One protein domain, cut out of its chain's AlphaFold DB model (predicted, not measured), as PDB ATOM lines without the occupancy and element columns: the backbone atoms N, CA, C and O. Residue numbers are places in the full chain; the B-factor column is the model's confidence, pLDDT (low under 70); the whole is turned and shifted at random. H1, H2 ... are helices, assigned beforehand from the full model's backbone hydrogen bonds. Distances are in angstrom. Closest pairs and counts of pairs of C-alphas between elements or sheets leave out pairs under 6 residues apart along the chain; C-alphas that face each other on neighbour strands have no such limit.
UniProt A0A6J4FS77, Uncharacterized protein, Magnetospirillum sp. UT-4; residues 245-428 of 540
ATOM      1  N   PRO A 245      72.155 193.628  55.302       89.44
ATOM      2  CA  PRO A 245      72.024 193.062  56.639       89.44
ATOM      3  C   PRO A 245      73.316 192.411  57.142       89.44
ATOM      4  O   PRO A 245      73.571 192.416  58.347       89.44
ATOM      5  N   GLN A 246      74.151 191.887  56.237       92.00
ATOM      6  CA  GLN A 246      75.447 191.302  56.586       92.00
ATOM      7  C   GLN A 246      76.438 192.372  57.053       92.00
ATOM      8  O   GLN A 246      77.128 192.182  58.055       92.00
ATOM      9  N   VAL A 247      76.461 193.527  56.383       94.06
ATOM     10  CA  VAL A 247      77.291 194.676  56.771       94.06
ATOM     11  C   VAL A 247      76.858 195.213  58.135       94.06
ATOM     12  O   VAL A 247      77.707 195.458  58.993       94.06
ATOM     13  N   ALA A 248      75.551 195.355  58.366       93.38
ATOM     14  CA  ALA A 248      75.026 195.823  59.649       93.38
ATOM     15  C   ALA A 248      75.388 194.867  60.800       93.38
ATOM     16  O   ALA A 248      75.919 195.311  61.819       93.38
ATOM     17  N   ALA A 249      75.183 193.558  60.611       94.81
ATOM     18  CA  ALA A 249      75.515 192.539  61.608       94.81
ATOM     19  C   ALA A 249      77.020 192.483  61.919       94.81
ATOM     20  O   ALA A 249      77.412 192.333  63.077       94.81
ATOM     21  N   MET A 250      77.874 192.643  60.903       96.88
ATOM     22  CA  MET A 250      79.323 192.743  61.086       96.88
ATOM     23  C   MET A 250      79.698 193.948  61.958       96.88
ATOM     24  O   MET A 250      80.468 193.794  62.906       96.88
ATOM     25  N   VAL A 251      79.180 195.142  61.648       96.88
ATOM     26  CA  VAL A 251      79.486 196.370  62.408       96.88
ATOM     27  C   VAL A 251      79.024 196.240  63.858       96.88
ATOM     28  O   VAL A 251      79.765 196.603  64.774       96.88
ATOM     29  N   GLU A 252      77.833 195.682  64.074       96.44
ATOM     30  CA  GLU A 252      77.311 195.402  65.411       96.44
ATOM     31  C   GLU A 252      78.226 194.438  66.178       96.44
ATOM     32  O   GLU A 252      78.648 194.743  67.295       96.44
ATOM     33  N   MET A 253      78.598 193.307  65.569       97.25
ATOM     34  CA  MET A 253      79.478 192.318  66.196       97.25
ATOM     35  C   MET A 253      80.849 192.916  66.539       97.25
ATOM     36  O   MET A 253      81.341 192.709  67.651       97.25
ATOM     37  N   ALA A 254      81.429 193.715  65.637       97.81
ATOM     38  CA  ALA A 254      82.711 194.382  65.847       97.81
ATOM     39  C   ALA A 254      82.695 195.314  67.069       97.81
ATOM     40  O   ALA A 254      83.687 195.376  67.797       97.81
ATOM     41  N   GLY A 255      81.579 196.004  67.326       97.25
ATOM     42  CA  GLY A 255      81.414 196.893  68.480       97.25
ATOM     43  C   GLY A 255      80.931 196.218  69.765       97.25
ATOM     44  O   GLY A 255      80.987 196.828  70.832       97.25
ATOM     45  N   LYS A 256      80.454 194.973  69.698       97.44
ATOM     46  CA  LYS A 256      79.952 194.254  70.873       97.44
ATOM     47  C   LYS A 256      81.110 193.694  71.718       97.44
ATOM     48  O   LYS A 256      82.038 193.105  71.151       97.44
ATOM     49  N   PRO A 257      81.057 193.804  73.061       96.88
ATOM     50  CA  PRO A 257      81.977 193.094  73.945       96.88
ATOM     51  C   PRO A 257      81.970 191.581  73.708       96.88
ATOM     52  O   PRO A 257      80.971 191.001  73.280       96.88
ATOM     53  N   VAL A 258      83.087 190.925  74.017       94.12
ATOM     54  CA  VAL A 258      83.181 189.463  73.930       94.12
ATOM     55  C   VAL A 258      82.374 188.830  75.063       94.12
ATOM     56  O   VAL A 258      82.724 188.984  76.228       94.12
ATOM     57  N   ASP A 259      81.324 188.083  74.713       89.31
ATOM     58  CA  ASP A 259      80.397 187.486  75.688       89.31
ATOM     59  C   ASP A 259      81.068 186.424  76.585       89.31
ATOM     60  O   ASP A 259      80.690 186.242  77.740       89.31
ATOM     61  N   ASN A 260      82.072 185.701  76.069       90.75
ATOM     62  CA  ASN A 260      82.792 184.701  76.856       90.75
ATOM     63  C   ASN A 260      83.848 185.376  77.758       90.75
ATOM     64  O   ASN A 260      84.784 185.975  77.221       90.75
ATOM     65  N   PRO A 261      83.774 185.224  79.095       92.25
ATOM     66  CA  PRO A 261      84.640 185.952  80.022       92.25
ATOM     67  C   PRO A 261      86.122 185.576  79.887       92.25
ATOM     68  O   PRO A 261      86.978 186.455  79.928       92.25
ATOM     69  N   GLY A 262      86.445 184.306  79.621       91.50
ATOM     70  CA  GLY A 262      87.831 183.888  79.400       91.50
ATOM     71  C   GLY A 262      88.417 184.451  78.104       91.50
ATOM     72  O   GLY A 262      89.544 184.943  78.098       91.50
ATOM     73  N   ARG A 263      87.639 184.480  77.012       91.31
ATOM     74  CA  ARG A 263      88.062 185.159  75.772       91.31
ATOM     75  C   ARG A 263      88.177 186.667  75.962       91.31
ATOM     76  O   ARG A 263      89.092 187.271  75.415       91.31
ATOM     77  N   ALA A 264      87.287 187.281  76.733       95.25
ATOM     78  CA  ALA A 264      87.398 188.696  77.059       95.25
ATOM     79  C   ALA A 264      88.685 188.976  77.856       95.25
ATOM     80  O   ALA A 264      89.397 189.926  77.542       95.25
ATOM     81  N   ALA A 265      89.026 188.142  78.841       96.00
ATOM     82  CA  ALA A 265      90.242 188.285  79.639       96.00
ATOM     83  C   ALA A 265      91.529 188.186  78.793       96.00
ATOM     84  O   ALA A 265      92.454 188.970  78.997       96.00
ATOM     85  N   LEU A 266      91.573 187.322  77.770       93.50
ATOM     86  CA  LEU A 266      92.723 187.210  76.851       93.50
ATOM     87  C   LEU A 266      93.150 188.539  76.211       93.50
ATOM     88  O   LEU A 266      94.333 188.739  75.915       93.50
ATOM     89  N   LEU A 267      92.188 189.439  75.994       95.38
ATOM     90  CA  LEU A 267      92.389 190.728  75.335       95.38
ATOM     91  C   LEU A 267      93.053 191.772  76.246       95.38
ATOM     92  O   LEU A 267      93.405 192.848  75.769       95.38
ATOM     93  N   LYS A 268      93.242 191.482  77.539       95.88
ATOM     94  CA  LYS A 268      93.875 192.400  78.494       95.88
ATOM     95  C   LYS A 268      95.389 192.171  78.615       95.88
ATOM     96  O   LYS A 268      95.869 191.049  78.405       95.88
ATOM     97  N   PRO A 269      96.166 193.207  78.980       93.19
ATOM     98  CA  PRO A 269      97.533 193.036  79.470       93.19
ATOM     99  C   PRO A 269      97.565 192.155  80.722       93.19
ATOM    100  O   PRO A 269      96.636 192.206  81.531       93.19
ATOM    101  N   VAL A 270      98.629 191.365  80.901       92.88
ATOM    102  CA  VAL A 270      98.718 190.415  82.027       92.88
ATOM    103  C   VAL A 270      98.740 191.122  83.378       92.88
ATOM    104  O   VAL A 270      98.186 190.620  84.348       92.88
ATOM    105  N   GLU A 271      99.305 192.324  83.429       92.50
ATOM    106  CA  GLU A 271      99.407 193.157  84.626       92.50
ATOM    107  C   GLU A 271      98.050 193.695  85.095       92.50
ATOM    108  O   GLU A 271      97.897 194.028  86.268       92.50
ATOM    109  N   ASN A 272      97.069 193.760  84.194       94.94
ATOM    110  CA  ASN A 272      95.741 194.308  84.470       94.94
ATOM    111  C   ASN A 272      94.705 193.219  84.772       94.94
ATOM    112  O   ASN A 272      93.547 193.533  85.050       94.94
ATOM    113  N   LEU A 273      95.099 191.948  84.684       96.56
ATOM    114  CA  LEU A 273      94.219 190.819  84.942       96.56
ATOM    115  C   LEU A 273      94.075 190.565  86.437       96.56
ATOM    116  O   LEU A 273      95.059 190.339  87.150       96.56
ATOM    117  N   THR A 274      92.826 190.503  86.879       97.00
ATOM    118  CA  THR A 274      92.476 190.005  88.207       97.00
ATOM    119  C   THR A 274      92.644 188.480  88.278       97.00
ATOM    120  O   THR A 274      92.647 187.777  87.261       97.00
ATOM    121  N   GLN A 275      92.744 187.929  89.490       94.62
ATOM    122  CA  GLN A 275      92.780 186.474  89.674       94.62
ATOM    123  C   GLN A 275      91.499 185.764  89.174       94.62
ATOM    124  O   GLN A 275      91.637 184.717  88.538       94.62
ATOM    125  N   PRO A 276      90.271 186.290  89.387       96.69
ATOM    126  CA  PRO A 276      89.064 185.724  88.784       96.69
ATOM    127  C   PRO A 276      89.102 185.670  87.253       96.69
ATOM    128  O   PRO A 276      88.766 184.639  86.684       96.69
ATOM    129  N   GLU A 277      89.588 186.714  86.578       96.94
ATOM    130  CA  GLU A 277      89.687 186.725  85.109       96.94
ATOM    131  C   GLU A 277      90.724 185.730  84.586       96.94
ATOM    132  O   GLU A 277      90.512 185.078  83.563       96.94
ATOM    133  N   MET A 278      91.836 185.564  85.305       95.12
ATOM    134  CA  MET A 278      92.785 184.487  85.028       95.12
ATOM    135  C   MET A 278      92.115 183.115  85.157       95.12
ATOM    136  O   MET A 278      92.270 182.263  84.280       95.12
ATOM    137  N   MET A 279      91.302 182.913  86.194       90.62
ATOM    138  CA  MET A 279      90.526 181.684  86.340       90.62
ATOM    139  C   MET A 279      89.479 181.517  85.235       90.62
ATOM    140  O   MET A 279      89.264 180.395  84.789       90.62
ATOM    141  N   ASP A 280      88.865 182.589  84.737       92.81
ATOM    142  CA  ASP A 280      87.953 182.527  83.591       92.81
ATOM    143  C   ASP A 280      88.671 182.104  82.309       92.81
ATOM    144  O   ASP A 280      88.108 181.340  81.523       92.81
ATOM    145  N   MET A 281      89.928 182.517  82.109       91.81
ATOM    146  CA  MET A 281      90.768 181.997  81.022       91.81
ATOM    147  C   MET A 281      91.011 180.493  81.172       91.81
ATOM    148  O   MET A 281      90.848 179.752  80.202       91.81
ATOM    149  N   ILE A 282      91.344 180.021  82.379       86.50
ATOM    150  CA  ILE A 282      91.494 178.583  82.655       86.50
ATOM    151  C   ILE A 282      90.182 177.851  82.360       86.50
ATOM    152  O   ILE A 282      90.183 176.878  81.609       86.50
ATOM    153  N   ASN A 283      89.059 178.340  82.887       84.25
ATOM    154  CA  ASN A 283      87.742 177.744  82.681       84.25
ATOM    155  C   ASN A 283      87.355 177.743  81.200       84.25
ATOM    156  O   ASN A 283      86.764 176.778  80.734       84.25
ATOM    157  N   HIS A 284      87.705 178.782  80.438       80.69
ATOM    158  CA  HIS A 284      87.480 178.823  78.996       80.69
ATOM    159  C   HIS A 284      88.351 177.809  78.248       80.69
ATOM    160  O   HIS A 284      87.842 177.080  77.403       80.69
ATOM    161  N   ALA A 285      89.637 177.706  78.586       76.69
ATOM    162  CA  ALA A 285      90.547 176.734  77.980       76.69
ATOM    163  C   ALA A 285      90.209 175.277  78.358       76.69
ATOM    164  O   ALA A 285      90.605 174.335  77.656       76.69
ATOM    165  N   GLN A 286      89.513 175.083  79.481       73.19
ATOM    166  CA  GLN A 286      89.037 173.793  79.982       73.19
ATOM    167  C   GLN A 286      87.595 173.467  79.547       73.19
ATOM    168  O   GLN A 286      87.248 172.290  79.455       73.19
ATOM    169  N   GLY A 287      86.771 174.481  79.274       58.34
ATOM    170  CA  GLY A 287      85.344 174.375  78.981       58.34
ATOM    171  C   GLY A 287      85.013 174.110  77.508       58.34
ATOM    172  O   GLY A 287      85.708 174.546  76.599       58.34
ATOM    173  N   ASP A 288      83.908 173.389  77.308       43.00
ATOM    174  CA  ASP A 288      83.224 173.070  76.044       43.00
ATOM    175  C   ASP A 288      84.079 172.440  74.915       43.00
ATOM    176  O   ASP A 288      84.430 173.054  73.905       43.00
ATOM    177  N   TYR A 289      84.322 171.128  75.037       42.84
ATOM    178  CA  TYR A 289      84.890 170.256  73.991       42.84
ATOM    179  C   TYR A 289      84.059 170.186  72.688       42.84
ATOM    180  O   TYR A 289      84.462 169.498  71.749       42.84
ATOM    181  N   ARG A 290      82.904 170.865  72.599       40.25
ATOM    182  CA  ARG A 290      82.054 170.881  71.395       40.25
ATOM    183  C   ARG A 290      82.445 171.957  70.374       40.25
ATOM    184  O   ARG A 290      82.037 171.840  69.223       40.25
ATOM    185  N   GLY A 291      83.244 172.959  70.762       41.00
ATOM    186  CA  GLY A 291      83.632 174.075  69.882       41.00
ATOM    187  C   GLY A 291      85.101 174.112  69.444       41.00
ATOM    188  O   GLY A 291      85.402 174.709  68.417       41.00
ATOM    189  N   TRP A 292      86.009 173.464  70.182       41.22
ATOM    190  CA  TRP A 292      87.460 173.571  69.972       41.22
ATOM    191  C   TRP A 292      88.054 172.198  69.636       41.22
ATOM    192  O   TRP A 292      87.962 171.252  70.423       41.22
ATOM    193  N   ARG A 293      88.660 172.066  68.449       44.56
ATOM    194  CA  ARG A 293      89.342 170.831  68.025       44.56
ATOM    195  C   ARG A 293      90.638 170.655  68.831       44.56
ATOM    196  O   ARG A 293      91.280 171.624  69.228       44.56
ATOM    197  N   SER A 294      91.057 169.410  69.063       44.19
ATOM    198  CA  SER A 294      92.420 169.134  69.541       44.19
ATOM    199  C   SER A 294      93.424 169.775  68.579       44.19
ATOM    200  O   SER A 294      93.315 169.557  67.374       44.19
ATOM    201  N   GLY A 295      94.371 170.557  69.101       58.91
ATOM    202  CA  GLY A 295      95.308 171.326  68.278       58.91
ATOM    203  C   GLY A 295      94.937 172.796  68.077       58.91
ATOM    204  O   GLY A 295      95.665 173.475  67.365       58.91
ATOM    205  N   ASP A 296      93.855 173.296  68.689       70.50
ATOM    206  CA  ASP A 296      93.476 174.697  68.514       70.50
ATOM    207  C   ASP A 296      94.510 175.672  69.118       70.50
ATOM    208  O   ASP A 296      94.719 175.671  70.342       70.50
ATOM    209  N   PRO A 297      95.134 176.528  68.292       78.19
ATOM    210  CA  PRO A 297      96.105 177.509  68.748       78.19
ATOM    211  C   PRO A 297      95.612 178.456  69.841       78.19
ATOM    212  O   PRO A 297      96.391 178.802  70.729       78.19
ATOM    213  N   LEU A 298      94.339 178.869  69.832       80.69
ATOM    214  CA  LEU A 298      93.848 179.829  70.824       80.69
ATOM    215  C   LEU A 298      93.761 179.197  72.213       80.69
ATOM    216  O   LEU A 298      94.007 179.864  73.221       80.69
ATOM    217  N   LYS A 299      93.466 177.896  72.281       83.06
ATOM    218  CA  LYS A 299      93.483 177.151  73.542       83.06
ATOM    219  C   LYS A 299      94.887 177.133  74.141       83.06
ATOM    220  O   LYS A 299      95.036 177.426  75.328       83.06
ATOM    221  N   TYR A 300      95.907 176.826  73.339       84.62
ATOM    222  CA  TYR A 300      97.298 176.898  73.796       84.62
ATOM    223  C   TYR A 300      97.655 178.311  74.232       84.62
ATOM    224  O   TYR A 300      98.140 178.495  75.345       84.62
ATOM    225  N   HIS A 301      97.294 179.307  73.424       86.81
ATOM    226  CA  HIS A 301      97.566 180.697  73.744       86.81
ATOM    227  C   HIS A 301      96.928 181.141  75.068       86.81
ATOM    228  O   HIS A 301      97.514 181.915  75.821       86.81
ATOM    229  N   THR A 302      95.766 180.585  75.408       89.38
ATOM    230  CA  THR A 302      95.111 180.834  76.695       89.38
ATOM    231  C   THR A 302      95.903 180.282  77.873       89.38
ATOM    232  O   THR A 302      96.120 181.000  78.849       89.38
ATOM    233  N   TYR A 303      96.411 179.051  77.780       88.88
ATOM    234  CA  TYR A 303      97.295 178.510  78.818       88.88
ATOM    235  C   TYR A 303      98.616 179.275  78.915       88.88
ATOM    236  O   TYR A 303      99.119 179.500  80.015       88.88
ATOM    237  N   GLU A 304      99.167 179.701  77.783       91.56
ATOM    238  CA  GLU A 304     100.402 180.484  77.738       91.56
ATOM    239  C   GLU A 304     100.208 181.847  78.414       91.56
ATOM    240  O   GLU A 304     101.011 182.224  79.264       91.56
ATOM    241  N   LYS A 305      99.085 182.529  78.159       92.75
ATOM    242  CA  LYS A 305      98.715 183.781  78.837       92.75
ATOM    243  C   LYS A 305      98.554 183.600  80.352       92.75
ATOM    244  O   LYS A 305      98.978 184.461  81.118       92.75
ATOM    245  N   VAL A 306      97.973 182.483  80.799       92.62
ATOM    246  CA  VAL A 306      97.867 182.133  82.231       92.62
ATOM    247  C   VAL A 306      99.252 181.937  82.856       92.62
ATOM    248  O   VAL A 306      99.515 182.435  83.949       92.62
ATOM    249  N   GLN A 307     100.160 181.249  82.162       92.38
ATOM    250  CA  GLN A 307     101.549 181.095  82.606       92.38
ATOM    251  C   GLN A 307     102.264 182.451  82.689       92.38
ATOM    252  O   GLN A 307     102.970 182.706  83.660       92.38
ATOM    253  N   ASP A 308     102.047 183.342  81.720       93.31
ATOM    254  CA  ASP A 308     102.647 184.679  81.734       93.31
ATOM    255  C   ASP A 308     102.077 185.550  82.857       93.31
ATOM    256  O   ASP A 308     102.818 186.304  83.482       93.31
ATOM    257  N   TRP A 309     100.784 185.411  83.164       93.88
ATOM    258  CA  TRP A 309     100.182 186.034  84.341       93.88
ATOM    259  C   TRP A 309     100.854 185.549  85.629       93.88
ATOM    260  O   TRP A 309     101.253 186.365  86.458       93.88
ATOM    261  N   HIS A 310     101.065 184.237  85.779       91.44
ATOM    262  CA  HIS A 310     101.784 183.693  86.931       91.44
ATOM    263  C   HIS A 310     103.216 184.228  87.016       91.44
ATOM    264  O   HIS A 310     103.623 184.692  88.080       91.44
ATOM    265  N   ALA A 311     103.949 184.238  85.902       92.06
ATOM    266  CA  ALA A 311     105.301 184.784  85.841       92.06
ATOM    267  C   ALA A 311     105.335 186.276  86.218       92.06
ATOM    268  O   ALA A 311     106.215 186.713  86.957       92.06
ATOM    269  N   ALA A 312     104.361 187.059  85.750       92.12
ATOM    270  CA  ALA A 312     104.271 188.486  86.040       92.12
ATOM    271  C   ALA A 312     103.937 188.773  87.513       92.12
ATOM    272  O   ALA A 312     104.470 189.731  88.080       92.12
ATOM    273  N   MET A 313     103.073 187.958  88.130       93.12
ATOM    274  CA  MET A 313     102.598 188.175  89.500       93.12
ATOM    275  C   MET A 313     103.494 187.541  90.563       93.12
ATOM    276  O   MET A 313     103.648 188.131  91.625       93.12
ATOM    277  N   TYR A 314     104.108 186.385  90.296       91.06
ATOM    278  CA  TYR A 314     104.871 185.593  91.276       91.06
ATOM    279  C   TYR A 314     106.353 185.404  90.911       91.06
ATOM    280  O   TYR A 314     107.136 184.952  91.745       91.06
ATOM    281  N   GLY A 315     106.756 185.773  89.693       90.44
ATOM    282  CA  GLY A 315     108.074 185.463  89.145       90.44
ATOM    283  C   GLY A 315     108.133 184.081  88.489       90.44
ATOM    284  O   GLY A 315     107.221 183.266  88.607       90.44
ATOM    285  N   ASP A 316     109.228 183.823  87.781       88.06
ATOM    286  CA  ASP A 316     109.511 182.584  87.042       88.06
ATOM    287  C   ASP A 316     110.686 181.787  87.642       88.06
ATOM    288  O   ASP A 316     111.263 180.905  87.002       88.06
ATOM    289  N   GLY A 317     111.053 182.107  88.887       84.94
ATOM    290  CA  GLY A 317     112.101 181.416  89.627       84.94
ATOM    291  C   GLY A 317     111.708 179.988  90.029       84.94
ATOM    292  O   GLY A 317     110.526 179.639  90.062       84.94
ATOM    293  N   PRO A 318     112.693 179.139  90.373       83.81
ATOM    294  CA  PRO A 318     112.417 177.784  90.831       83.81
ATOM    295  C   PRO A 318     111.593 177.793  92.126       83.81
ATOM    296  O   PRO A 318     111.811 178.624  93.011       83.81
ATOM    297  N   GLN A 319     110.689 176.816  92.252       84.38
ATOM    298  CA  GLN A 319     109.920 176.569  93.471       84.38
ATOM    299  C   GLN A 319     110.868 176.440  94.669       84.38
ATOM    300  O   GLN A 319     111.794 175.627  94.662       84.38
ATOM    301  N   GLN A 320     110.632 177.244  95.702       87.19
ATOM    302  CA  GLN A 320     111.415 177.190  96.931       87.19
ATOM    303  C   GLN A 320     110.858 176.127  97.876       87.19
ATOM    304  O   GLN A 320     109.658 175.831  97.851       87.19
ATOM    305  N   TYR A 321     111.731 175.570  98.715       90.31
ATOM    306  CA  TYR A 321     111.394 174.526  99.679       90.31
ATOM    307  C   TYR A 321     111.947 174.865 101.064       90.31
ATOM    308  O   TYR A 321     113.099 175.281 101.180       90.31
ATOM    309  N   ASP A 322     111.152 174.611 102.103       87.06
ATOM    310  CA  ASP A 322     111.570 174.645 103.506       87.06
ATOM    311  C   ASP A 322     111.344 173.265 104.136       87.06
ATOM    312  O   ASP A 322     110.233 172.729 104.128       87.06
ATOM    313  N   GLY A 323     112.420 172.624 104.601       86.12
ATOM    314  CA  GLY A 323     112.359 171.265 105.150       86.12
ATOM    315  C   GLY A 323     111.761 170.219 104.193       86.12
ATOM    316  O   GLY A 323     111.129 169.267 104.645       86.12
ATOM    317  N   GLY A 324     111.908 170.410 102.875       85.50
ATOM    318  CA  GLY A 324     111.324 169.544 101.840       85.50
ATOM    319  C   GLY A 324     109.858 169.838 101.496       85.50
ATOM    320  O   GLY A 324     109.312 169.193 100.603       85.50
ATOM    321  N   LYS A 325     109.219 170.820 102.145       82.88
ATOM    322  CA  LYS A 325     107.872 171.291 101.796       82.88
ATOM    323  C   LYS A 325     107.954 172.483 100.841       82.88
ATOM    324  O   LYS A 325     108.760 173.376 101.099       82.88
ATOM    325  N   PRO A 326     107.146 172.532  99.768       85.75
ATOM    326  CA  PRO A 326     107.071 173.711  98.913       85.75
ATOM    327  C   PRO A 326     106.642 174.938  99.724       85.75
ATOM    328  O   PRO A 326     105.669 174.871 100.476       85.75
ATOM    329  N   ILE A 327     107.363 176.045  99.571       86.38
ATOM    330  CA  ILE A 327     106.971 177.347 100.118       86.38
ATOM    331  C   ILE A 327     105.932 177.958  99.179       86.38
ATOM    332  O   ILE A 327     106.159 178.035  97.972       86.38
ATOM    333  N   GLU A 328     104.801 178.402  99.718       82.56
ATOM    334  CA  GLU A 328     103.785 179.078  98.912       82.56
ATOM    335  C   GLU A 328     104.359 180.385  98.328       82.56
ATOM    336  O   GLU A 328     104.883 181.217  99.078       82.56
ATOM    337  N   PRO A 329     104.330 180.569  96.996       84.69
ATOM    338  CA  PRO A 329     104.907 181.747  96.375       84.69
ATOM    339  C   PRO A 329     104.107 182.993  96.765       84.69
ATOM    340  O   PRO A 329     102.886 183.040  96.644       84.69
ATOM    341  N   THR A 330     104.809 184.030  97.216       88.25
ATOM    342  CA  THR A 330     104.199 185.336  97.492       88.25
ATOM    343  C   THR A 330     104.212 186.182  96.217       88.25
ATOM    344  O   THR A 330     105.238 186.188  95.529       88.25
ATOM    345  N   PRO A 331     103.131 186.914  95.888       91.88
ATOM    346  CA  PRO A 331     103.141 187.815  94.746       91.88
ATOM    347  C   PRO A 331     104.267 188.853  94.858       91.88
ATOM    348  O   PRO A 331     104.390 189.553  95.863       91.88
ATOM    349  N   ILE A 332     105.074 188.985  93.806       93.62
ATOM    350  CA  ILE A 332     106.095 190.034  93.659       93.62
ATOM    351  C   ILE A 332     105.485 191.374  93.225       93.62
ATOM    352  O   ILE A 332     106.161 192.404  93.238       93.62
ATOM    353  N   ARG A 333     104.209 191.364  92.822       91.50
ATOM    354  CA  ARG A 333     103.409 192.537  92.458       91.50
ATOM    355  C   ARG A 333     101.998 192.415  93.044       91.50
ATOM    356  O   ARG A 333     101.501 191.296  93.161       91.50
ATOM    357  N   PRO A 334     101.335 193.534  93.387       93.75
ATOM    358  CA  PRO A 334      99.931 193.508  93.775       93.75
ATOM    359  C   PRO A 334      99.069 192.971  92.631       93.75
ATOM    360  O   PRO A 334      99.153 193.467  91.508       93.75
ATOM    361  N   ILE A 335      98.232 191.980  92.928       94.94
ATOM    362  CA  ILE A 335      97.243 191.471  91.978       94.94
ATOM    363  C   ILE A 335      96.044 192.430  91.993       94.94
ATOM    364  O   ILE A 335      95.547 192.735  93.080       94.94
ATOM    365  N   PRO A 336      95.560 192.912  90.833       96.06
ATOM    366  CA  PRO A 336      94.368 193.749  90.782       96.06
ATOM    367  C   PRO A 336      93.156 193.069  91.433       96.06
ATOM    368  O   PRO A 336      92.828 191.925  91.116       96.06
ATOM    369  N   GLU A 337      92.470 193.789  92.322       95.00
ATOM    370  CA  GLU A 337      91.252 193.299  92.986       95.00
ATOM    371  C   GLU A 337      89.986 193.543  92.154       95.00
ATOM    372  O   GLU A 337      88.993 192.838  92.314       95.00
ATOM    373  N   GLN A 338      90.009 194.551  91.276       95.69
ATOM    374  CA  GLN A 338      88.866 194.965  90.466       95.69
ATOM    375  C   GLN A 338      89.200 194.878  88.973       95.69
ATOM    376  O   GLN A 338      90.289 195.309  88.579       95.69
ATOM    377  N   PRO A 339      88.282 194.366  88.131       94.81
ATOM    378  CA  PRO A 339      88.484 194.322  86.689       94.81
ATOM    379  C   PRO A 339      88.701 195.718  86.097       94.81
ATOM    380  O   PRO A 339      87.937 196.647  86.360       94.81
ATOM    381  N   SER A 340      89.716 195.858  85.246       94.88
ATOM    382  CA  SER A 340      89.907 197.063  84.432       94.88
ATOM    383  C   SER A 340      88.994 197.053  83.192       94.88
ATOM    384  O   SER A 340      88.548 195.986  82.768       94.88
ATOM    385  N   PRO A 341      88.744 198.193  82.533       95.62
ATOM    386  CA  PRO A 341      88.183 198.181  81.183       95.62
ATOM    387  C   PRO A 341      89.133 197.497  80.184       95.62
ATOM    388  O   PRO A 341      90.332 197.335  80.441       95.62
ATOM    389  N   HIS A 342      88.587 197.098  79.036       97.75
ATOM    390  CA  HIS A 342      89.359 196.641  77.881       97.75
ATOM    391  C   HIS A 342      89.825 197.845  77.085       97.75
ATOM    392  O   HIS A 342      89.002 198.600  76.571       97.75
ATOM    393  N   THR A 343      91.138 198.010  76.971       97.75
ATOM    394  CA  THR A 343      91.718 199.163  76.289       97.75
ATOM    395  C   THR A 343      92.679 198.754  75.189       97.75
ATOM    396  O   THR A 343      93.338 197.718  75.264       97.75
ATOM    397  N   THR A 344      92.797 199.606  74.183       97.44
ATOM    398  CA  THR A 344      93.876 199.575  73.195       97.44
ATOM    399  C   THR A 344      95.215 200.007  73.831       97.44
ATOM    400  O   THR A 344      95.226 200.543  74.946       97.44
ATOM    401  N   PRO A 345      96.361 199.870  73.131       95.38
ATOM    402  CA  PRO A 345      97.660 200.315  73.650       95.38
ATOM    403  C   PRO A 345      97.748 201.825  73.927       95.38
ATOM    404  O   PRO A 345      98.532 202.252  74.770       95.38
ATOM    405  N   ASN A 346      96.939 202.641  73.242       93.94
ATOM    406  CA  ASN A 346      96.820 204.083  73.479       93.94
ATOM    407  C   ASN A 346      95.779 204.448  74.558       93.94
ATOM    408  O   ASN A 346      95.498 205.630  74.742       93.94
ATOM    409  N   GLY A 347      95.219 203.464  75.273       95.31
ATOM    410  CA  GLY A 347      94.294 203.679  76.392       95.31
ATOM    411  C   GLY A 347      92.849 203.983  75.989       95.31
ATOM    412  O   GLY A 347      92.061 204.412  76.826       95.31
ATOM    413  N   GLU A 348      92.494 203.777  74.725       96.81
ATOM    414  CA  GLU A 348      91.128 203.941  74.236       96.81
ATOM    415  C   GLU A 348      90.275 202.702  74.547       96.81
ATOM    416  O   GLU A 348      90.806 201.597  74.613       96.81
ATOM    417  N   ASP A 349      88.957 202.868  74.699       97.81
ATOM    418  CA  ASP A 349      88.015 201.749  74.810       97.81
ATOM    419  C   ASP A 349      88.103 200.812  73.591       97.81
ATOM    420  O   ASP A 349      87.927 201.220  72.438       97.81
ATOM    421  N   LEU A 350      88.377 199.533  73.856       98.38
ATOM    422  CA  LEU A 350      88.615 198.544  72.810       98.38
ATOM    423  C   LEU A 350      87.393 198.351  71.905       98.38
ATOM    424  O   LEU A 350      87.555 198.213  70.695       98.38
ATOM    425  N   TRP A 351      86.187 198.354  72.469       97.75
ATOM    426  CA  TRP A 351      84.953 198.069  71.735       97.75
ATOM    427  C   TRP A 351      84.575 199.216  70.805       97.75
ATOM    428  O   TRP A 351      84.170 198.993  69.664       97.75
ATOM    429  N   GLN A 352      84.780 200.457  71.249       97.75
ATOM    430  CA  GLN A 352      84.636 201.636  70.395       97.75
ATOM    431  C   GLN A 352      85.665 201.642  69.262       97.75
ATOM    432  O   GLN A 352      85.321 201.949  68.117       97.75
ATOM    433  N   ALA A 353      86.917 201.277  69.553       98.44
ATOM    434  CA  ALA A 353      87.957 201.182  68.535       98.44
ATOM    435  C   ALA A 353      87.617 200.123  67.473       98.44
ATOM    436  O   ALA A 353      87.703 200.403  66.274       98.44
ATOM    437  N   THR A 354      87.163 198.936  67.883       98.50
ATOM    438  CA  THR A 354      86.794 197.861  66.952       98.50
ATOM    439  C   THR A 354      85.506 198.159  66.193       98.50
ATOM    440  O   THR A 354      85.434 197.842  65.007       98.50
ATOM    441  N   ALA A 355      84.539 198.857  66.799       97.88
ATOM    442  CA  ALA A 355      83.357 199.358  66.098       97.88
ATOM    443  C   ALA A 355      83.738 200.277  64.927       97.88
ATOM    444  O   ALA A 355      83.227 200.107  63.819       97.88
ATOM    445  N   ARG A 356      84.680 201.210  65.131       97.56
ATOM    446  CA  ARG A 356      85.146 202.101  64.054       97.56
ATOM    447  C   ARG A 356      85.855 201.349  62.937       97.56
ATOM    448  O   ARG A 356      85.646 201.679  61.771       97.56
ATOM    449  N   ILE A 357      86.658 200.339  63.266       98.25
ATOM    450  CA  ILE A 357      87.273 199.479  62.245       98.25
ATOM    451  C   ILE A 357      86.185 198.714  61.482       98.25
ATOM    452  O   ILE A 357      86.219 198.685  60.255       98.25
ATOM    453  N   GLY A 358      85.171 198.187  62.176       97.81
ATOM    454  CA  GLY A 358      83.989 197.585  61.556       97.81
ATOM    455  C   GLY A 358      83.294 198.537  60.578       97.81
ATOM    456  O   GLY A 358      83.004 198.154  59.447       97.81
ATOM    457  N   SER A 359      83.110 199.808  60.949       97.31
ATOM    458  CA  SER A 359      82.567 200.835  60.044       97.31
ATOM    459  C   SER A 359      83.467 201.104  58.831       97.31
ATOM    460  O   SER A 359      82.959 201.344  57.738       97.31
ATOM    461  N   LYS A 360      84.795 201.034  58.978       96.69
ATOM    462  CA  LYS A 360      85.724 201.146  57.839       96.69
ATOM    463  C   LYS A 360      85.612 199.950  56.898       96.69
ATOM    464  O   LYS A 360      85.575 200.141  55.687       96.69
ATOM    465  N   VAL A 361      85.492 198.736  57.434       97.62
ATOM    466  CA  VAL A 361      85.260 197.524  56.630       97.62
ATOM    467  C   VAL A 361      83.913 197.622  55.905       97.62
ATOM    468  O   VAL A 361      83.830 197.292  54.727       97.62
ATOM    469  N   ALA A 362      82.879 198.162  56.557       96.75
ATOM    470  CA  ALA A 362      81.582 198.433  55.938       96.75
ATOM    471  C   ALA A 362      81.673 199.447  54.785       96.75
ATOM    472  O   ALA A 362      81.092 199.226  53.725       96.75
ATOM    473  N   ALA A 363      82.440 200.528  54.951       94.81
ATOM    474  CA  ALA A 363      82.679 201.490  53.875       94.81
ATOM    475  C   ALA A 363      83.403 200.837  52.683       94.81
ATOM    476  O   ALA A 363      83.027 201.058  51.532       94.81
ATOM    477  N   VAL A 364      84.391 199.979  52.955       94.88
ATOM    478  CA  VAL A 364      85.090 199.188  51.929       94.88
ATOM    479  C   VAL A 364      84.148 198.201  51.236       94.88
ATOM    480  O   VAL A 364      84.237 198.032  50.022       94.88
ATOM    481  N   ALA A 365      83.217 197.579  51.961       95.44
ATOM    482  CA  ALA A 365      82.221 196.682  51.376       95.44
ATOM    483  C   ALA A 365      81.353 197.385  50.320       95.44
ATOM    484  O   ALA A 365      80.951 196.746  49.349       95.44
ATOM    485  N   GLY A 366      81.131 198.698  50.455       91.62
ATOM    486  CA  GLY A 366      80.438 199.505  49.452       91.62
ATOM    487  C   GLY A 366      81.180 199.626  48.113       91.62
ATOM    488  O   GLY A 366      80.528 199.765  47.083       91.62
ATOM    489  N   SER A 367      82.518 199.549  48.102       88.94
ATOM    490  CA  SER A 367      83.321 199.633  46.869       88.94
ATOM    491  C   SER A 367      83.786 198.276  46.346       88.94
ATOM    492  O   SER A 367      83.845 198.067  45.137       88.94
ATOM    493  N   ASP A 368      84.150 197.363  47.246       89.12
ATOM    494  CA  ASP A 368      84.804 196.097  46.901       89.12
ATOM    495  C   ASP A 368      83.835 194.900  46.968       89.12
ATOM    496  O   ASP A 368      84.155 193.817  46.475       89.12
ATOM    497  N   GLY A 369      82.642 195.093  47.542       94.44
ATOM    498  CA  GLY A 369      81.705 194.032  47.907       94.44
ATOM    499  C   GLY A 369      82.018 193.437  49.283       94.44
ATOM    500  O   GLY A 369      83.176 193.372  49.700       94.44
ATOM    501  N   TYR A 370      80.981 192.977  49.995       95.44
ATOM    502  CA  TYR A 370      81.098 192.472  51.371       95.44
ATOM    503  C   TYR A 370      82.152 191.366  51.524       95.44
ATOM    504  O   TYR A 370      83.079 191.513  52.318       95.44
ATOM    505  N   ALA A 371      82.063 190.301  50.719       96.00
ATOM    506  CA  ALA A 371      82.985 189.169  50.815       96.00
ATOM    507  C   ALA A 371      84.449 189.598  50.626       96.00
ATOM    508  O   ALA A 371      85.302 189.249  51.434       96.00
ATOM    509  N   ASN A 372      84.739 190.433  49.622       95.75
ATOM    510  CA  ASN A 372      86.099 190.913  49.367       95.75
ATOM    511  C   ASN A 372      86.610 191.847  50.470       95.75
ATOM    512  O   ASN A 372      87.796 191.800  50.803       95.75
ATOM    513  N   ALA A 373      85.741 192.680  51.050       97.31
ATOM    514  CA  ALA A 373      86.098 193.540  52.175       97.31
ATOM    515  C   ALA A 373      86.502 192.710  53.403       97.31
ATOM    516  O   ALA A 373      87.533 192.981  54.025       97.31
ATOM    517  N   VAL A 374      85.735 191.661  53.710       98.31
ATOM    518  CA  VAL A 374      86.025 190.744  54.820       98.31
ATOM    519  C   VAL A 374      87.265 189.894  54.537       98.31
ATOM    520  O   VAL A 374      88.136 189.806  55.401       98.31
ATOM    521  N   THR A 375      87.420 189.343  53.330       98.44
ATOM    522  CA  THR A 375      88.647 188.633  52.928       98.44
ATOM    523  C   THR A 375      89.871 189.547  53.035       98.44
ATOM    524  O   THR A 375      90.925 189.119  53.505       98.44
ATOM    525  N   GLY A 376      89.737 190.822  52.655       98.19
ATOM    526  CA  GLY A 376      90.777 191.835  52.837       98.19
ATOM    527  C   GLY A 376      91.140 192.040  54.310       98.19
ATOM    528  O   GLY A 376      92.320 192.049  54.651       98.19
ATOM    529  N   LEU A 377      90.152 192.122  55.207       98.69
ATOM    530  CA  LEU A 377      90.407 192.176  56.650       98.69
ATOM    531  C   LEU A 377      91.139 190.917  57.145       98.69
ATOM    532  O   LEU A 377      92.159 191.038  57.817       98.69
ATOM    533  N   GLN A 378      90.651 189.723  56.801       98.50
ATOM    534  CA  GLN A 378      91.221 188.437  57.231       98.50
ATOM    535  C   GLN A 378      92.690 188.294  56.805       98.50
ATOM    536  O   GLN A 378      93.560 188.026  57.636       98.50
ATOM    537  N   ARG A 379      92.993 188.583  55.535       98.31
ATOM    538  CA  ARG A 379      94.366 188.614  54.998       98.31
ATOM    539  C   ARG A 379      95.249 189.612  55.734       98.31
ATOM    540  O   ARG A 379      96.380 189.290  56.096       98.31
ATOM    541  N   GLY A 380      94.721 190.807  55.981       98.12
ATOM    542  CA  GLY A 380      95.402 191.846  56.743       98.12
ATOM    543  C   GLY A 380      95.777 191.396  58.150       98.12
ATOM    544  O   GLY A 380      96.934 191.513  58.553       98.12
ATOM    545  N   LEU A 381      94.824 190.813  58.878       97.50
ATOM    546  CA  LEU A 381      95.040 190.270  60.221       97.50
ATOM    547  C   LEU A 381      96.096 189.155  60.218       97.50
ATOM    548  O   LEU A 381      96.964 189.136  61.093       97.50
ATOM    549  N   ASN A 382      96.077 188.276  59.212       96.12
ATOM    550  CA  ASN A 382      97.078 187.222  59.045       96.12
ATOM    551  C   ASN A 382      98.488 187.796  58.832       96.12
ATOM    552  O   ASN A 382      99.433 187.376  59.505       96.12
ATOM    553  N   MET A 383      98.642 188.796  57.957       95.88
ATOM    554  CA  MET A 383      99.936 189.452  57.716       95.88
ATOM    555  C   MET A 383     100.452 190.204  58.945       95.88
ATOM    556  O   MET A 383     101.644 190.119  59.260       95.88
ATOM    557  N   LEU A 384      99.570 190.908  59.659       94.75
ATOM    558  CA  LEU A 384      99.927 191.611  60.890       94.75
ATOM    559  C   LEU A 384     100.385 190.642  61.976       94.75
ATOM    560  O   LEU A 384     101.407 190.892  62.610       94.75
ATOM    561  N   ASN A 385      99.669 189.532  62.172       90.88
ATOM    562  CA  ASN A 385     100.047 188.518  63.154       90.88
ATOM    563  C   ASN A 385     101.390 187.863  62.818       90.88
ATOM    564  O   ASN A 385     102.185 187.626  63.726       90.88
ATOM    565  N   ALA A 386     101.667 187.617  61.536       90.75
ATOM    566  CA  ALA A 386     102.947 187.070  61.099       90.75
ATOM    567  C   ALA A 386     104.114 188.055  61.298       90.75
ATOM    568  O   ALA A 386     105.206 187.640  61.679       90.75
ATOM    569  N   SER A 387     103.890 189.350  61.052       91.31
ATOM    570  CA  SER A 387     104.955 190.372  61.092       91.31
ATOM    571  C   SER A 387     105.173 190.949  62.491       91.31
ATOM    572  O   SER A 387     106.270 191.375  62.836       91.31
ATOM    573  N   ASN A 388     104.149 190.880  63.340       90.50
ATOM    574  CA  ASN A 388     104.198 191.305  64.730       90.50
ATOM    575  C   ASN A 388     103.969 190.073  65.607       90.50
ATOM    576  O   ASN A 388     102.841 189.867  66.065       90.50
ATOM    577  N   PRO A 389     104.984 189.226  65.854       84.94
ATOM    578  CA  PRO A 389     104.828 188.099  66.761       84.94
ATOM    579  C   PRO A 389     104.515 188.587  68.180       84.94
ATOM    580  O   PRO A 389     104.726 189.749  68.537       84.94
ATOM    581  N   LEU A 390     103.974 187.694  69.002       84.56
ATOM    582  CA  LEU A 390     103.774 187.974  70.420       84.56
ATOM    583  C   LEU A 390     105.127 188.233  71.117       84.56
ATOM    584  O   LEU A 390     106.157 187.731  70.648       84.56
ATOM    585  N   PRO A 391     105.153 189.004  72.223       82.62
ATOM    586  CA  PRO A 391     106.376 189.250  72.985       82.62
ATOM    587  C   PRO A 391     107.100 187.957  73.379       82.62
ATOM    588  O   PRO A 391     106.500 186.890  73.482       82.62
ATOM    589  N   LYS A 392     108.409 188.028  73.633       84.81
ATOM    590  CA  LYS A 392     109.124 186.860  74.162       84.81
ATOM    591  C   LYS A 392     108.595 186.528  75.557       84.81
ATOM    592  O   LYS A 392     108.510 187.407  76.410       84.81
ATOM    593  N   ARG A 393     108.284 185.252  75.769       87.44
ATOM    594  CA  ARG A 393     107.873 184.718  77.068       87.44
ATOM    595  C   ARG A 393     109.074 184.540  77.990       87.44
ATOM    596  O   ARG A 393     110.225 184.614  77.547       87.44
ATOM    597  N   SER A 394     108.795 184.261  79.261       82.81
ATOM    598  CA  SER A 394     109.828 183.815  80.196       82.81
ATOM    599  C   SER A 394     110.576 182.595  79.624       82.81
ATOM    600  O   SER A 394     109.934 181.681  79.089       82.81
ATOM    601  N   PRO A 395     111.916 182.527  79.773       83.94
ATOM    602  CA  PRO A 395     112.700 181.353  79.390       83.94
ATOM    603  C   PRO A 395     112.206 180.043  80.018       83.94
ATOM    604  O   PRO A 395     112.458 178.980  79.457       83.94
ATOM    605  N   ALA A 396     111.488 180.107  81.146       82.56
ATOM    606  CA  ALA A 396     110.934 178.942  81.827       82.56
ATOM    607  C   ALA A 396     109.810 178.239  81.040       82.56
ATOM    608  O   ALA A 396     109.597 177.044  81.237       82.56
ATOM    609  N   TYR A 397     109.103 178.948  80.148       80.25
ATOM    610  CA  TYR A 397     107.889 178.439  79.489       80.25
ATOM    611  C   TYR A 397     108.008 178.244  77.970       80.25
ATOM    612  O   TYR A 397     107.054 177.790  77.340       80.25
ATOM    613  N   GLY A 398     109.170 178.535  77.375       84.38
ATOM    614  CA  GLY A 398     109.375 178.425  75.926       84.38
ATOM    615  C   GLY A 398     108.607 179.485  75.114       84.38
ATOM    616  O   GLY A 398     107.978 180.372  75.690       84.38
ATOM    617  N   PRO A 399     108.693 179.467  73.771       86.31
ATOM    618  CA  PRO A 399     108.002 180.438  72.918       86.31
ATOM    619  C   PRO A 399     106.477 180.236  72.920       86.31
ATOM    620  O   PRO A 399     105.990 179.169  73.280       86.31
ATOM    621  N   TYR A 400     105.730 181.257  72.489       85.75
ATOM    622  CA  TYR A 400     104.290 181.130  72.243       85.75
ATOM    623  C   TYR A 400     103.993 180.145  71.112       85.75
ATOM    624  O   TYR A 400     104.703 180.102  70.100       85.75
ATOM    625  N   THR A 401     102.869 179.452  71.239       84.50
ATOM    626  CA  THR A 401     102.204 178.764  70.140       84.50
ATOM    627  C   THR A 401     101.711 179.811  69.145       84.50
ATOM    628  O   THR A 401     101.079 180.803  69.511       84.50
ATOM    629  N   GLY A 402     102.011 179.618  67.859       78.94
ATOM    630  CA  GLY A 402     101.519 180.514  66.818       78.94
ATOM    631  C   GLY A 402      99.995 180.438  66.732       78.94
ATOM    632  O   GLY A 402      99.471 179.348  66.555       78.94
ATOM    633  N   LEU A 403      99.306 181.583  66.809       72.62
ATOM    634  CA  LEU A 403      97.837 181.709  66.864       72.62
ATOM    635  C   LEU A 403      97.061 181.112  65.671       72.62
ATOM    636  O   LEU A 403      95.837 181.062  65.716       72.62
ATOM    637  N   GLY A 404      97.754 180.639  64.633       77.31
ATOM    638  CA  GLY A 404      97.152 180.217  63.371       77.31
ATOM    639  C   GLY A 404      96.586 181.404  62.575       77.31
ATOM    640  O   GLY A 404      96.284 182.456  63.146       77.31
ATOM    641  N   PRO A 405      96.483 181.285  61.243       88.69
ATOM    642  CA  PRO A 405      95.754 182.267  60.456       88.69
ATOM    643  C   PRO A 405      94.248 182.155  60.728       88.69
ATOM    644  O   PRO A 405      93.742 181.068  61.006       88.69
ATOM    645  N   VAL A 406      93.526 183.268  60.609       92.56
ATOM    646  CA  VAL A 406      92.078 183.213  60.387       92.56
ATOM    647  C   VAL A 406      91.804 182.763  58.958       92.56
ATOM    648  O   VAL A 406      92.556 183.115  58.042       92.56
ATOM    649  N   ASP A 407      90.724 182.007  58.773       93.38
ATOM    650  CA  ASP A 407      90.276 181.593  57.448       93.38
ATOM    651  C   ASP A 407      89.965 182.826  56.584       93.38
ATOM    652  O   ASP A 407      89.415 183.815  57.063       93.38
ATOM    653  N   GLU A 408      90.346 182.782  55.306       96.25
ATOM    654  CA  GLU A 408      90.149 183.866  54.329       96.25
ATOM    655  C   GLU A 408      88.860 183.655  53.515       96.25
ATOM    656  O   GLU A 408      88.854 183.744  52.285       96.25
ATOM    657  N   ASP A 409      87.773 183.300  54.196       95.69
ATOM    658  CA  ASP A 409      86.512 182.835  53.606       95.69
ATOM    659  C   ASP A 409      85.525 183.957  53.232       95.69
ATOM    660  O   ASP A 409      84.466 183.689  52.659       95.69
ATOM    661  N   GLY A 410      85.856 185.214  53.548       96.94
ATOM    662  CA  GLY A 410      84.979 186.360  53.310       96.94
ATOM    663  C   GLY A 410      83.765 186.410  54.243       96.94
ATOM    664  O   GLY A 410      82.838 187.183  53.992       96.94
ATOM    665  N   GLN A 411      83.751 185.612  55.316       96.44
ATOM    666  CA  GLN A 411      82.685 185.587  56.314       96.44
ATOM    667  C   GLN A 411      83.142 186.223  57.628       96.44
ATOM    668  O   GLN A 411      84.084 185.790  58.297       96.44
ATOM    669  N   TYR A 412      82.437 187.277  58.043       96.44
ATOM    670  CA  TYR A 412      82.695 187.900  59.333       96.44
ATOM    671  C   TYR A 412      81.981 187.115  60.436       96.44
ATOM    672  O   TYR A 412      80.811 187.349  60.740       96.44
ATOM    673  N   GLY A 413      82.687 186.138  61.005       94.19
ATOM    674  CA  GLY A 413      82.211 185.321  62.116       94.19
ATOM    675  C   GLY A 413      82.980 185.547  63.426       94.19
ATOM    676  O   GLY A 413      83.912 186.352  63.482       94.19
ATOM    677  N   PRO A 414      82.663 184.772  64.483       91.44
ATOM    678  CA  PRO A 414      83.275 184.907  65.813       91.44
ATOM    679  C   PRO A 414      84.801 184.716  65.876       91.44
ATOM    680  O   PRO A 414      85.431 185.098  66.867       91.44
ATOM    681  N   GLN A 415      85.403 184.066  64.877       90.56
ATOM    682  CA  GLN A 415      86.859 183.919  64.773       90.56
ATOM    683  C   GLN A 415      87.500 185.188  64.202       90.56
ATOM    684  O   GLN A 415      88.374 185.759  64.854       90.56
ATOM    685  N   THR A 416      87.012 185.670  63.052       95.44
ATOM    686  CA  THR A 416      87.427 186.947  62.445       95.44
ATOM    687  C   THR A 416      87.250 188.105  63.425       95.44
ATOM    688  O   THR A 416      88.167 188.902  63.618       95.44
ATOM    689  N   ASP A 417      86.109 188.156  64.111       96.81
ATOM    690  CA  ASP A 417      85.798 189.193  65.092       96.81
ATOM    691  C   ASP A 417      86.768 189.212  66.279       96.81
ATOM    692  O   ASP A 417      87.278 190.257  66.687       96.81
ATOM    693  N   PHE A 418      87.085 188.037  66.817       94.75
ATOM    694  CA  PHE A 418      88.049 187.944  67.901       94.75
ATOM    695  C   PHE A 418      89.466 188.271  67.439       94.75
ATOM    696  O   PHE A 418      90.193 188.938  68.170       94.75
ATOM    697  N   ALA A 419      89.862 187.852  66.236       95.00
ATOM    698  CA  ALA A 419      91.158 188.212  65.671       95.00
ATOM    699  C   ALA A 419      91.284 189.730  65.468       95.00
ATOM    700  O   ALA A 419      92.323 190.297  65.808       95.00
ATOM    701  N   LEU A 420      90.214 190.398  65.015       98.06
ATOM    702  CA  LEU A 420      90.134 191.859  64.944       98.06
ATOM    703  C   LEU A 420      90.347 192.494  66.325       98.06
ATOM    704  O   LEU A 420      91.214 193.356  66.488       98.06
ATOM    705  N   LYS A 421      89.582 192.059  67.330       98.06
ATOM    706  CA  LYS A 421      89.672 192.575  68.705       98.06
ATOM    707  C   LYS A 421      91.051 192.336  69.314       98.06
ATOM    708  O   LYS A 421      91.627 193.244  69.904       98.06
ATOM    709  N   HIS A 422      91.612 191.149  69.115       95.12
ATOM    710  CA  HIS A 422      92.936 190.781  69.604       95.12
ATOM    711  C   HIS A 422      94.046 191.615  68.950       95.12
ATOM    712  O   HIS A 422      94.909 192.149  69.649       95.12
ATOM    713  N   ALA A 423      94.005 191.798  67.627       96.50
ATOM    714  CA  ALA A 423      94.951 192.662  66.925       96.50
ATOM    715  C   ALA A 423      94.818 194.127  67.371       96.50
ATOM    716  O   ALA A 423      95.829 194.771  67.639       96.50
ATOM    717  N   THR A 424      93.590 194.627  67.542       98.31
ATOM    718  CA  THR A 424      93.328 196.009  67.984       98.31
ATOM    719  C   THR A 424      93.806 196.251  69.417       98.31
ATOM    720  O   THR A 424      94.436 197.271  69.690       98.31
ATOM    721  N   ALA A 425      93.580 195.303  70.330       97.12
ATOM    722  CA  ALA A 425      94.050 195.386  71.714       97.12
ATOM    723  C   ALA A 425      95.582 195.373  71.817       97.12
ATOM    724  O   ALA A 425      96.154 196.006  72.700       97.12
ATOM    725  N   ARG A 426      96.255 194.663  70.905       94.75
ATOM    726  CA  ARG A 426      97.709 194.461  70.943       94.75
ATOM    727  C   ARG A 426      98.502 195.509  70.169       94.75
ATOM    728  O   ARG A 426      99.551 195.940  70.634       94.75
ATOM    729  N   LEU A 427      98.029 195.878  68.982       95.94
ATOM    730  CA  LEU A 427      98.744 196.730  68.025       95.94
ATOM    731  C   LEU A 427      98.093 198.111  67.867       95.94
ATOM    732  O   LEU A 427      98.703 199.022  67.314       95.94
ATOM    733  N   GLY A 428      96.871 198.281  68.375       97.50
ATOM    734  CA  GLY A 428      96.083 199.494  68.210       97.50
ATOM    735  C   GLY A 428      95.315 199.540  66.884       97.50
ATOM    736  O   GLY A 428      95.616 198.794  65.948       97.50
TER     737      GLY A 428
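Overview. This is residues 245 to 428 of the 540 residues of an uncharacterized protein of Magnetospirillum sp. UT-4 (UniProt A0A6J4FS77). Two groups of helices follow each other along an elongated body: H1, H5 and H6 with H7 packed on them, then the hairpin H3 and H4 with short H2 crossing H3. The loop from H4 back to H5 sticks out at one end with residues 321 to 326; residues 288 to 295 stick out too. The 184 printed residues include seven named helices, H1 to H7 in order, and no named strand: all helix, packing mostly crossed, with 2 of 7 touching pairs at a shallow tilt. The whole is compact, radius of gyration of the C-alphas 18.3 A, spanning 71 by 32 by 31 A.

Along the chain. H1, residues 245 to 255, begins at C-alpha 245 (72.024, 193.062, 56.639). H2 is residues 261 to 266, H3 275 to 286, and H4 297 to 314, 25.5 A long. H5, residues 350 to 368, measures 26.3 A, and H6, 370 to 387, 25.8 A. H7, residues 414 to 427, ends at C-alpha 427 (98.744, 196.730, 68.025).

Arrangement. H1 and H5 touch at a shallow tilt of 26 degrees, opposite ways; their closest C-alphas, Gly 255 and Ala 355, are 3.9 A apart. H2 touches H3, about perpendicular at 81 degrees, closest C-alphas Gly 262 and Met 281, 3.9 A. H3 and H4 form a helical hairpin, closest C-alphas Ala 285 and Lys 299, 5.3 A. H7 touches H6, closest C-alphas Gln 378 and Thr 416, 6.6 A; H6 does so with residues 378 to 385 alone. H2 and H7 are near each other. Every O i to N i+4 pair is within hydrogen-bond range in H1, H2, H3, H4, H6 and H7, and 14 of 15 in H5.

Size, cuts and confidence. The C-alphas of Gly 323 and Ser 367, the two farthest apart, are 71.0 A apart. The printed part has no cut. The links H4 to H5 and H6 to H7 are long. Residues 287 to 295 have pLDDT under 70.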